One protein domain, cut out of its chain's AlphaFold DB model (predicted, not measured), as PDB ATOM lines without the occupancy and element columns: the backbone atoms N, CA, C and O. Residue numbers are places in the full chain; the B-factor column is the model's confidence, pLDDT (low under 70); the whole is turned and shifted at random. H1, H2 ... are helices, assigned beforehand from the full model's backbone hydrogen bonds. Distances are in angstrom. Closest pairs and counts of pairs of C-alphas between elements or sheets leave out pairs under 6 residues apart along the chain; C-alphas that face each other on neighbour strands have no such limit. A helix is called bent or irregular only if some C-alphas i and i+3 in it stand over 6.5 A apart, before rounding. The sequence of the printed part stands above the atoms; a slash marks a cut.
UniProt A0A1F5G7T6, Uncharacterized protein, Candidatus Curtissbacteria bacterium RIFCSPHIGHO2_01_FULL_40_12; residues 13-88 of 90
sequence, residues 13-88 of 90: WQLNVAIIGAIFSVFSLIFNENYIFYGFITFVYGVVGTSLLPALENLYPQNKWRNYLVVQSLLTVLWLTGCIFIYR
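Overview. This is residues 13 to 88 of the 90 residues of an uncharacterized protein of Candidatus Curtissbacteria bacterium RIFCSPHIGHO2_01_FULL_40_12 (UniProt A0A1F5G7T6). Three long helices are folded back and forth in a zigzag, with H2 in the middle, H1 on one side of it and H3 on another, each neighbour running the opposite way. H1 covers a length of H2 in a close helical hairpin, H2 and H3 form a second hairpin with fewer contacts, and the turn at residues 58 to 63 sticks out at one end. The printed part has 76 residues, with three named helices in the order H1, H2, H3 and no named strand, and its class is all helix. It is only just loose, close to compact, with a radius of gyration of the C-alphas of 14.0 A, and it is elongated, spanning 46 by 24 by 14 A.

Arrangement. The longest helix by residues, H3 at residues 61 to 88, touches H2, residues 33 to 59. Their closest C-alphas are those of Glu 57 and Lys 64, 6.2 A apart. They stand at a shallow tilt of 17 degrees, run opposite ways and make a helical hairpin, with 20 pairs of C-alphas within 8 A. H2 also touches H1, residues 13 to 31, with 51 such pairs; the closest C-alphas are those of Ala 18 and Phe 43, 4.0 A apart. H1 and H2 make the other helical hairpin, opposite ways at a shallow tilt of 13 degrees. H1 and H3 are apart. O i to N i+4 pairs are within hydrogen-bond range in 14 of 15 cases in H1, 19 of 23 in H2 and 22 of 24 in H3.

Along the chain. H3 measures 39.5 A from C-alpha 61 to C-alpha 88, which is at (143.418, 126.643, 113.981). It has a kink of 41 degrees near residue 68 and is irregular, with C-alphas 62 and 65 lying 9.2 A apart. H2 measures 39.9 A from C-alpha 33, at (145.330, 142.020, 116.781), to C-alpha 59. It has a kink of 26 degrees near residue 51 and is only just irregular: C-alphas 34 and 37 are 7.0 A apart. H1 begins with C-alpha 13 at (161.297, 133.003, 135.760) and measures 26.4 A to C-alpha 31.

Size, cuts and confidence. The C-alphas of Ile 30 and Gln 62, the two farthest apart, are 46.7 A from each other. Residues 58 to 63, of which 61 to 63 belong to H3, stand free. The links H1 to H2 and H2 to H3 are tight, with 1 residue in each. The printed part has no cut, its mean pLDDT is 89.7, and no printed residue is under 70.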
ATOM      1  N   TRP A  13     161.171 132.679 137.182       81.00
ATOM      2  CA  TRP A  13     161.297 133.003 135.760       81.00
ATOM      3  C   TRP A  13     159.930 133.018 135.052       81.00
ATOM      4  O   TRP A  13     159.735 133.741 134.081       81.00
ATOM      5  N   GLN A  14     158.958 132.287 135.598       87.25
ATOM      6  CA  GLN A  14     157.552 132.299 135.216       87.25
ATOM      7  C   GLN A  14     156.905 133.694 135.319       87.25
ATOM      8  O   GLN A  14     156.131 134.061 134.441       87.25
ATOM      9  N   LEU A  15     157.251 134.510 136.319       86.31
ATOM     10  CA  LEU A  15     156.772 135.890 136.433       86.31
ATOM     11  C   LEU A  15     157.363 136.781 135.334       86.31
ATOM     12  O   LEU A  15     156.648 137.605 134.770       86.31
ATOM     13  N   ASN A  16     158.630 136.570 134.960       90.00
ATOM     14  CA  ASN A  16     159.226 137.259 133.809       90.00
ATOM     15  C   ASN A  16     158.510 136.876 132.509       90.00
ATOM     16  O   ASN A  16     158.212 137.746 131.694       90.00
ATOM     17  N   VAL A  17     158.166 135.595 132.336       90.38
ATOM     18  CA  VAL A  17     157.359 135.135 131.195       90.38
ATOM     19  C   VAL A  17     155.975 135.775 131.204       90.38
ATOM     20  O   VAL A  17     155.507 136.196 130.149       90.38
ATOM     21  N   ALA A  18     155.348 135.918 132.375       92.38
ATOM     22  CA  ALA A  18     154.070 136.609 132.488       92.38
ATOM     23  C   ALA A  18     154.185 138.064 132.011       92.38
ATOM     24  O   ALA A  18     153.418 138.497 131.155       92.38
ATOM     25  N   ILE A  19     155.179 138.802 132.510       91.88
ATOM     26  CA  ILE A  19     155.408 140.206 132.145       91.88
ATOM     27  C   ILE A  19     155.674 140.342 130.643       91.88
ATOM     28  O   ILE A  19     155.052 141.178 129.991       91.88
ATOM     29  N   ILE A  20     156.539 139.501 130.069       92.69
ATOM     30  CA  ILE A  20     156.834 139.520 128.629       92.69
ATOM     31  C   ILE A  20     155.583 139.182 127.810       92.69
ATOM     32  O   ILE A  20     155.310 139.861 126.825       92.69
ATOM     33  N   GLY A  21     154.799 138.183 128.225       91.75
ATOM     34  CA  GLY A  21     153.536 137.825 127.574       91.75
ATOM     35  C   GLY A  21     152.524 138.971 127.591       91.75
ATOM     36  O   GLY A  21     151.928 139.280 126.562       91.75
ATOM     37  N   ALA A  22     152.394 139.664 128.725       92.75
ATOM     38  CA  ALA A  22     151.526 140.832 128.856       92.75
ATOM     39  C   ALA A  22     151.986 141.996 127.967       92.75
ATOM     40  O   ALA A  22     151.177 142.582 127.249       92.75
ATOM     41  N   ILE A  23     153.288 142.301 127.968       93.69
ATOM     42  CA  ILE A  23     153.880 143.317 127.090       93.69
ATOM     43  C   ILE A  23     153.607 142.957 125.627       93.69
ATOM     44  O   ILE A  23     153.086 143.783 124.881       93.69
ATOM     45  N   PHE A  24     153.880 141.716 125.223       93.75
ATOM     46  CA  PHE A  24     153.614 141.243 123.867       93.75
ATOM     47  C   PHE A  24     152.134 141.383 123.488       93.75
ATOM     48  O   PHE A  24     151.842 141.872 122.400       93.75
ATOM     49  N   SER A  25     151.195 141.042 124.379       92.31
ATOM     50  CA  SER A  25     149.763 141.276 124.144       92.31
ATOM     51  C   SER A  25     149.442 142.748 123.905       92.31
ATOM     52  O   SER A  25     148.721 143.062 122.962       92.31
ATOM     53  N   VAL A  26     149.990 143.663 124.706       90.94
ATOM     54  CA  VAL A  26     149.753 145.104 124.522       90.94
ATOM     55  C   VAL A  26     150.304 145.581 123.178       90.94
ATOM     56  O   VAL A  26     149.610 146.281 122.447       90.94
ATOM     57  N   PHE A  27     151.516 145.165 122.806       91.31
ATOM     58  CA  PHE A  27     152.103 145.540 121.517       91.31
ATOM     59  C   PHE A  27     151.395 144.887 120.324       91.31
ATOM     60  O   PHE A  27     151.300 145.503 119.264       91.31
ATOM     61  N   SER A  28     150.843 143.683 120.481       91.69
ATOM     62  CA  SER A  28     150.094 143.018 119.409       91.69
ATOM     63  C   SER A  28     148.875 143.824 118.956       91.69
ATOM     64  O   SER A  28     148.601 143.858 117.765       91.69
ATOM     65  N   LEU A  29     148.227 144.581 119.852       87.94
ATOM     66  CA  LEU A  29     147.124 145.483 119.490       87.94
ATOM     67  C   LEU A  29     147.537 146.576 118.492       87.94
ATOM     68  O   LEU A  29     146.693 147.083 117.763       87.94
ATOM     69  N   ILE A  30     148.820 146.948 118.461       88.44
ATOM     70  CA  ILE A  30     149.350 147.972 117.550       88.44
ATOM     71  C   ILE A  30     149.737 147.350 116.204       88.44
ATOM     72  O   ILE A  30     149.513 147.955 115.160       88.44
ATOM     73  N   PHE A  31     150.340 146.156 116.219       85.62
ATOM     74  CA  PHE A  31     150.907 145.544 115.013       85.62
ATOM     75  C   PHE A  31     149.946 144.596 114.294       85.62
ATOM     76  O   PHE A  31     149.852 144.649 113.071       85.62
ATOM     77  N   ASN A  32     149.284 143.700 115.027       83.06
ATOM     78  CA  ASN A  32     148.323 142.741 114.492       83.06
ATOM     79  C   ASN A  32     147.538 142.090 115.646       83.06
ATOM     80  O   ASN A  32     148.073 141.278 116.411       83.06
ATOM     81  N   GLU A  33     146.255 142.439 115.725       84.81
ATOM     82  CA  GLU A  33     145.330 142.020 116.781       84.81
ATOM     83  C   GLU A  33     145.150 140.500 116.878       84.81
ATOM     84  O   GLU A  33     144.905 139.987 117.968       84.81
ATOM     85  N   ASN A  34     145.383 139.750 115.795       84.56
ATOM     86  CA  ASN A  34     145.284 138.289 115.807       84.56
ATOM     87  C   ASN A  34     146.323 137.642 116.739       84.56
ATOM     88  O   ASN A  34     146.121 136.526 117.220       84.56
ATOM     89  N   TYR A  35     147.424 138.340 117.052       88.00
ATOM     90  CA  TYR A  35     148.451 137.810 117.950       88.00
ATOM     91  C   TYR A  35     148.175 138.043 119.439       88.00
ATOM     92  O   TYR A  35     148.900 137.501 120.280       88.00
ATOM     93  N   ILE A  36     147.117 138.778 119.797       91.31
ATOM     94  CA  ILE A  36     146.823 139.114 121.196       91.31
ATOM     95  C   ILE A  36     146.655 137.879 122.072       91.31
ATOM     96  O   ILE A  36     147.158 137.840 123.200       91.31
ATOM     97  N   PHE A  37     146.021 136.842 121.522       89.88
ATOM     98  CA  PHE A  37     145.738 135.598 122.223       89.88
ATOM     99  C   PHE A  37     147.012 134.803 122.535       89.88
ATOM    100  O   PHE A  37     147.077 134.162 123.583       89.88
ATOM    101  N   TYR A  38     148.056 134.901 121.702       91.62
ATOM    102  CA  TYR A  38     149.351 134.258 121.963       91.62
ATOM    103  C   TYR A  38     150.110 134.937 123.110       91.62
ATOM    104  O   TYR A  38     150.719 134.264 123.946       91.62
ATOM    105  N   GLY A  39     150.043 136.267 123.204       91.38
ATOM    106  CA  GLY A  39     150.564 136.980 124.371       91.38
ATOM    107  C   GLY A  39     149.784 136.650 125.636       91.38
ATOM    108  O   GLY A  39     150.374 136.367 126.679       91.38
ATOM    109  N   PHE A  40     148.457 136.586 125.517       92.12
ATOM    110  CA  PHE A  40     147.572 136.401 126.656       92.12
ATOM    111  C   PHE A  40     147.729 135.003 127.249       92.12
ATOM    112  O   PHE A  40     147.846 134.852 128.463       92.12
ATOM    113  N   ILE A  41     147.825 133.969 126.409       93.88
ATOM    114  CA  ILE A  41     148.059 132.608 126.895       93.88
ATOM    115  C   ILE A  41     149.446 132.451 127.529       93.88
ATOM    116  O   ILE A  41     149.597 131.735 128.518       93.88
ATOM    117  N   THR A  42     150.451 133.166 127.018       94.38
ATOM    118  CA  THR A  42     151.802 133.200 127.599       94.38
ATOM    119  C   THR A  42     151.810 133.928 128.947       94.38
ATOM    120  O   THR A  42     152.469 133.485 129.889       94.38
ATOM    121  N   PHE A  43     151.010 134.989 129.085       94.50
ATOM    122  CA  PHE A  43     150.763 135.650 130.363       94.50
ATOM    123  C   PHE A  43     150.129 134.690 131.378       94.50
ATOM    124  O   PHE A  43     150.665 134.514 132.474       94.50
ATOM    125  N   VAL A  44     149.041 134.008 131.000       93.44
ATOM    126  CA  VAL A  44     148.362 133.018 131.856       93.44
ATOM    127  C   VAL A  44     149.319 131.896 132.261       93.44
ATOM    128  O   VAL A  44     149.372 131.543 133.437       93.44
ATOM    129  N   TYR A  45     150.124 131.381 131.330       92.62
ATOM    130  CA  TYR A  45     151.161 130.386 131.610       92.62
ATOM    131  C   TYR A  45     152.121 130.851 132.718       92.62
ATOM    132  O   TYR A  45     152.361 130.116 133.679       92.62
ATOM    133  N   GLY A  46     152.629 132.083 132.628       91.31
ATOM    134  CA  GLY A  46     153.548 132.637 133.620       91.31
ATOM    135  C   GLY A  46     152.899 132.863 134.992       91.31
ATOM    136  O   GLY A  46     153.490 132.527 136.024       91.31
ATOM    137  N   VAL A  47     151.661 133.366 135.023       91.56
ATOM    138  CA  VAL A  47     150.896 133.568 136.268       91.56
ATOM    139  C   VAL A  47     150.617 132.232 136.951       91.56
ATOM    140  O   VAL A  47     150.963 132.050 138.119       91.56
ATOM    141  N   VAL A  48     150.061 131.267 136.215       91.81
ATOM    142  CA  VAL A  48     149.746 129.940 136.753       91.81
ATOM    143  C   VAL A  48     151.020 129.240 137.212       91.81
ATOM    144  O   VAL A  48     151.043 128.706 138.315       91.81
ATOM    145  N   GLY A  49     152.106 129.288 136.437       88.38
ATOM    146  CA  GLY A  49     153.385 128.688 136.825       88.38
ATOM    147  C   GLY A  49     153.981 129.282 138.102       88.38
ATOM    148  O   GLY A  49     154.548 128.545 138.909       88.38
ATOM    149  N   THR A  50     153.803 130.586 138.320       88.88
ATOM    150  CA  THR A  50     154.258 131.279 139.536       88.88
ATOM    151  C   THR A  50     153.466 130.850 140.774       88.88
ATOM    152  O   THR A  50     154.031 130.782 141.861       88.88
ATOM    153  N   SER A  51     152.178 130.519 140.636       87.81
ATOM    154  CA  SER A  51     151.327 130.101 141.762       87.81
ATOM    155  C   SER A  51     151.312 128.586 141.997       87.81
ATOM    156  O   SER A  51     151.271 128.133 143.141       87.81
ATOM    157  N   LEU A  52     151.353 127.789 140.927       87.50
ATOM    158  CA  LEU A  52     151.147 126.341 140.970       87.50
ATOM    159  C   LEU A  52     152.353 125.599 141.556       87.50
ATOM    160  O   LEU A  52     152.173 124.658 142.325       87.50
ATOM    161  N   LEU A  53     153.576 126.028 141.227       85.25
ATOM    162  CA  LEU A  53     154.791 125.381 141.724       85.25
ATOM    163  C   LEU A  53     154.940 125.515 143.256       85.25
ATOM    164  O   LEU A  53     155.076 124.477 143.905       85.25
ATOM    165  N   PRO A  54     154.830 126.714 143.869       85.06
ATOM    166  CA  PRO A  54     154.840 126.841 145.328       85.06
ATOM    167  C   PRO A  54     153.704 126.066 146.006       85.06
ATOM    168  O   PRO A  54     153.918 125.444 147.045       85.06
ATOM    169  N   ALA A  55     152.502 126.062 145.416       86.19
ATOM    170  CA  ALA A  55     151.374 125.298 145.945       86.19
ATOM    171  C   ALA A  55     151.665 123.786 145.959       86.19
ATOM    172  O   ALA A  55     151.413 123.117 146.962       86.19
ATOM    173  N   LEU A  56     152.252 123.252 144.883       84.25
ATOM    174  CA  LEU A  56     152.615 121.840 144.795       84.25
ATOM    175  C   LEU A  56     153.770 121.480 145.741       84.25
ATOM    176  O   LEU A  56     153.741 120.422 146.366       84.25
ATOM    177  N   GLU A  57     154.772 122.351 145.877       85.12
ATOM    178  CA  GLU A  57     155.874 122.156 146.827       85.12
ATOM    179  C   GLU A  57     155.402 122.172 148.287       85.12
ATOM    180  O   GLU A  57     155.935 121.407 149.091       85.12
ATOM    181  N   ASN A  58     154.378 122.964 148.620       86.00
ATOM    182  CA  ASN A  58     153.760 122.965 149.949       86.00
ATOM    183  C   ASN A  58     152.980 121.671 150.241       86.00
ATOM    184  O   ASN A  58     152.964 121.218 151.383       86.00
ATOM    185  N   LEU A  59     152.351 121.064 149.227       87.12
ATOM    186  CA  LEU A  59     151.616 119.801 149.373       87.12
ATOM    187  C   LEU A  59     152.541 118.575 149.388       87.12
ATOM    188  O   LEU A  59     152.319 117.637 150.150       87.12
ATOM    189  N   TYR A  60     153.587 118.578 148.557       87.12
ATOM    190  CA  TYR A  60     154.501 117.449 148.374       87.12
ATOM    191  C   TYR A  60     155.970 117.885 148.498       87.12
ATOM    192  O   TYR A  60     156.703 117.874 147.506       87.12
ATOM    193  N   PRO A  61     156.458 118.211 149.707       86.88
ATOM    194  CA  PRO A  61     157.786 118.806 149.896       86.88
ATOM    195  C   PRO A  61     158.958 117.860 149.587       86.88
ATOM    196  O   PRO A  61     160.094 118.306 149.447       86.88
ATOM    197  N   GLN A  62     158.701 116.553 149.468       86.25
ATOM    198  CA  GLN A  62     159.745 115.526 149.445       86.25
ATOM    199  C   GLN A  62     160.560 115.469 148.144       86.25
ATOM    200  O   GLN A  62     161.674 114.963 148.157       86.25
ATOM    201  N   ASN A  63     160.033 115.976 147.021       83.88
ATOM    202  CA  ASN A  63     160.704 115.892 145.717       83.88
ATOM    203  C   ASN A  63     160.506 117.164 144.875       83.88
ATOM    204  O   ASN A  63     159.837 117.140 143.840       83.88
ATOM    205  N   LYS A  64     161.137 118.272 145.289       81.81
ATOM    206  CA  LYS A  64     161.060 119.577 144.598       81.81
ATOM    207  C   LYS A  64     161.417 119.506 143.110       81.81
ATOM    208  O   LYS A  64     160.698 120.048 142.280       81.81
ATOM    209  N   TRP A  65     162.469 118.764 142.754       82.25
ATOM    210  CA  TRP A  65     162.879 118.600 141.354       82.25
ATOM    211  C   TRP A  65     161.821 117.887 140.503       82.25
ATOM    212  O   TRP A  65     161.488 118.333 139.408       82.25
ATOM    213  N   ARG A  66     161.228 116.807 141.031       86.00
ATOM    214  CA  ARG A  66     160.142 116.089 140.351       86.00
ATOM    215  C   ARG A  66     158.914 116.982 140.188       86.00
ATOM    216  O   ARG A  66     158.329 117.008 139.114       86.00
ATOM    217  N   ASN A  67     158.546 117.717 141.234       84.50
ATOM    218  CA  ASN A  67     157.417 118.646 141.218       84.50
ATOM    219  C   ASN A  67     157.615 119.750 140.175       84.50
ATOM    220  O   ASN A  67     156.697 120.030 139.409       84.50
ATOM    221  N   TYR A  68     158.825 120.311 140.095       86.38
ATOM    222  CA  TYR A  68     159.195 121.279 139.068       86.38
ATOM    223  C   TYR A  68     159.006 120.723 137.656       86.38
ATOM    224  O   TYR A  68     158.333 121.352 136.841       86.38
ATOM    225  N   LEU A  69     159.546 119.531 137.378       87.94
ATOM    226  CA  LEU A  69     159.416 118.891 136.067       87.94
ATOM    227  C   LEU A  69     157.957 118.598 135.719       87.94
ATOM    228  O   LEU A  69     157.529 118.912 134.616       87.94
ATOM    229  N   VAL A  70     157.176 118.055 136.655       88.62
ATOM    230  CA  VAL A  70     155.756 117.744 136.429       88.62
ATOM    231  C   VAL A  70     154.959 119.010 136.125       88.62
ATOM    232  O   VAL A  70     154.233 119.045 135.132       88.62
ATOM    233  N   VAL A  71     155.113 120.057 136.941       88.88
ATOM    234  CA  VAL A  71     154.428 121.339 136.730       88.88
ATOM    235  C   VAL A  71     154.831 121.936 135.390       88.88
ATOM    236  O   VAL A  71     153.958 122.357 134.635       88.88
ATOM    237  N   GLN A  72     156.124 121.933 135.058       89.25
ATOM    238  CA  GLN A  72     156.563 122.538 133.810       89.25
ATOM    239  C   GLN A  72     156.163 121.755 132.574       89.25
ATOM    240  O   GLN A  72     155.634 122.347 131.642       89.25
ATOM    241  N   SER A  73     156.316 120.433 132.567       93.19
ATOM    242  CA  SER A  73     155.849 119.613 131.450       93.19
ATOM    243  C   SER A  73     154.347 119.777 131.227       93.19
ATOM    244  O   SER A  73     153.920 119.956 130.088       93.19
ATOM    245  N   LEU A  74     153.544 119.791 132.297       93.56
ATOM    246  CA  LEU A  74     152.097 119.976 132.198       93.56
ATOM    247  C   LEU A  74     151.735 121.363 131.652       93.56
ATOM    248  O   LEU A  74     150.937 121.466 130.721       93.56
ATOM    249  N   LEU A  75     152.347 122.426 132.178       92.62
ATOM    250  CA  LEU A  75     152.088 123.787 131.708       92.62
ATOM    251  C   LEU A  75     152.567 124.009 130.269       92.62
ATOM    252  O   LEU A  75     151.866 124.666 129.504       92.62
ATOM    253  N   THR A  76     153.707 123.442 129.869       92.94
ATOM    254  CA  THR A  76     154.195 123.515 128.484       92.94
ATOM    255  C   THR A  76     153.249 122.803 127.519       92.94
ATOM    256  O   THR A  76     152.953 123.345 126.458       92.94
ATOM    257  N   VAL A  77     152.722 121.627 127.881       96.06
ATOM    258  CA  VAL A  77     151.733 120.912 127.056       96.06
ATOM    259  C   VAL A  77     150.439 121.717 126.922       96.06
ATOM    260  O   VAL A  77     149.917 121.845 125.813       96.06
ATOM    261  N   LEU A  78     149.936 122.300 128.016       94.00
ATOM    262  CA  LEU A  78     148.744 123.156 127.983       94.00
ATOM    263  C   LEU A  78     148.961 124.404 127.120       94.00
ATOM    264  O   LEU A  78     148.102 124.738 126.305       94.00
ATOM    265  N   TRP A  79     150.120 125.053 127.250       94.81
ATOM    266  CA  TRP A  79     150.483 126.216 126.441       94.81
ATOM    267  C   TRP A  79     150.561 125.866 124.950       94.81
ATOM    268  O   TRP A  79     149.906 126.522 124.143       94.81
ATOM    269  N   LEU A  80     151.259 124.785 124.577       96.12
ATOM    270  CA  LEU A  80     151.333 124.313 123.188       96.12
ATOM    271  C   LEU A  80     149.949 123.994 122.618       96.12
ATOM    272  O   LEU A  80     149.638 124.380 121.492       96.12
ATOM    273  N   THR A  81     149.110 123.316 123.401       94.44
ATOM    274  CA  THR A  81     147.744 122.964 122.993       94.44
ATOM    275  C   THR A  81     146.921 124.219 122.720       94.44
ATOM    276  O   THR A  81     146.238 124.294 121.700       94.44
ATOM    277  N   GLY A  82     147.022 125.228 123.585       92.75
ATOM    278  CA  GLY A  82     146.334 126.496 123.383       92.75
ATOM    279  C   GLY A  82     146.869 127.288 122.190       92.75
ATOM    280  O   GLY A  82     146.071 127.803 121.414       92.75
ATOM    281  N   CYS A  83     148.185 127.310 121.959       92.50
ATOM    282  CA  CYS A  83     148.770 127.914 120.758       92.50
ATOM    283  C   CYS A  83     148.271 127.239 119.471       92.50
ATOM    284  O   CYS A  83     147.883 127.928 118.532       92.50
ATOM    285  N   ILE A  84     148.222 125.902 119.429       94.62
ATOM    286  CA  ILE A  84     147.690 125.151 118.277       94.62
ATOM    287  C   ILE A  84     146.195 125.428 118.086       94.62
ATOM    288  O   ILE A  84     145.732 125.553 116.954       94.62
ATOM    289  N   PHE A  85     145.435 125.520 119.177       93.81
ATOM    290  CA  PHE A  85     144.012 125.832 119.121       93.81
ATOM    291  C   PHE A  85     143.761 127.228 118.540       93.81
ATOM    292  O   PHE A  85     142.955 127.358 117.625       93.81
ATOM    293  N   ILE A  86     144.499 128.244 119.003       90.75
ATOM    294  CA  ILE A  86     144.426 129.612 118.467       90.75
ATOM    295  C   ILE A  86     144.819 129.624 116.986       90.75
ATOM    296  O   ILE A  86     144.112 130.219 116.179       90.75
ATOM    297  N   TYR A  87     145.894 128.920 116.616       90.12
ATOM    298  CA  TYR A  87     146.347 128.815 115.228       90.12
ATOM    299  C   TYR A  87     145.299 128.201 114.296       90.12
ATOM    300  O   TYR A  87     145.194 128.607 113.150       90.12
ATOM    301  N   ARG A  88     144.515 127.226 114.771       89.50
ATOM    302  CA  ARG A  88     143.418 126.643 113.981       89.50
ATOM    303  C   ARG A  88     142.190 127.546 113.871       89.50
ATOM    304  O   ARG A  88     141.362 127.300 113.001       89.50
TER     305      ARG A  88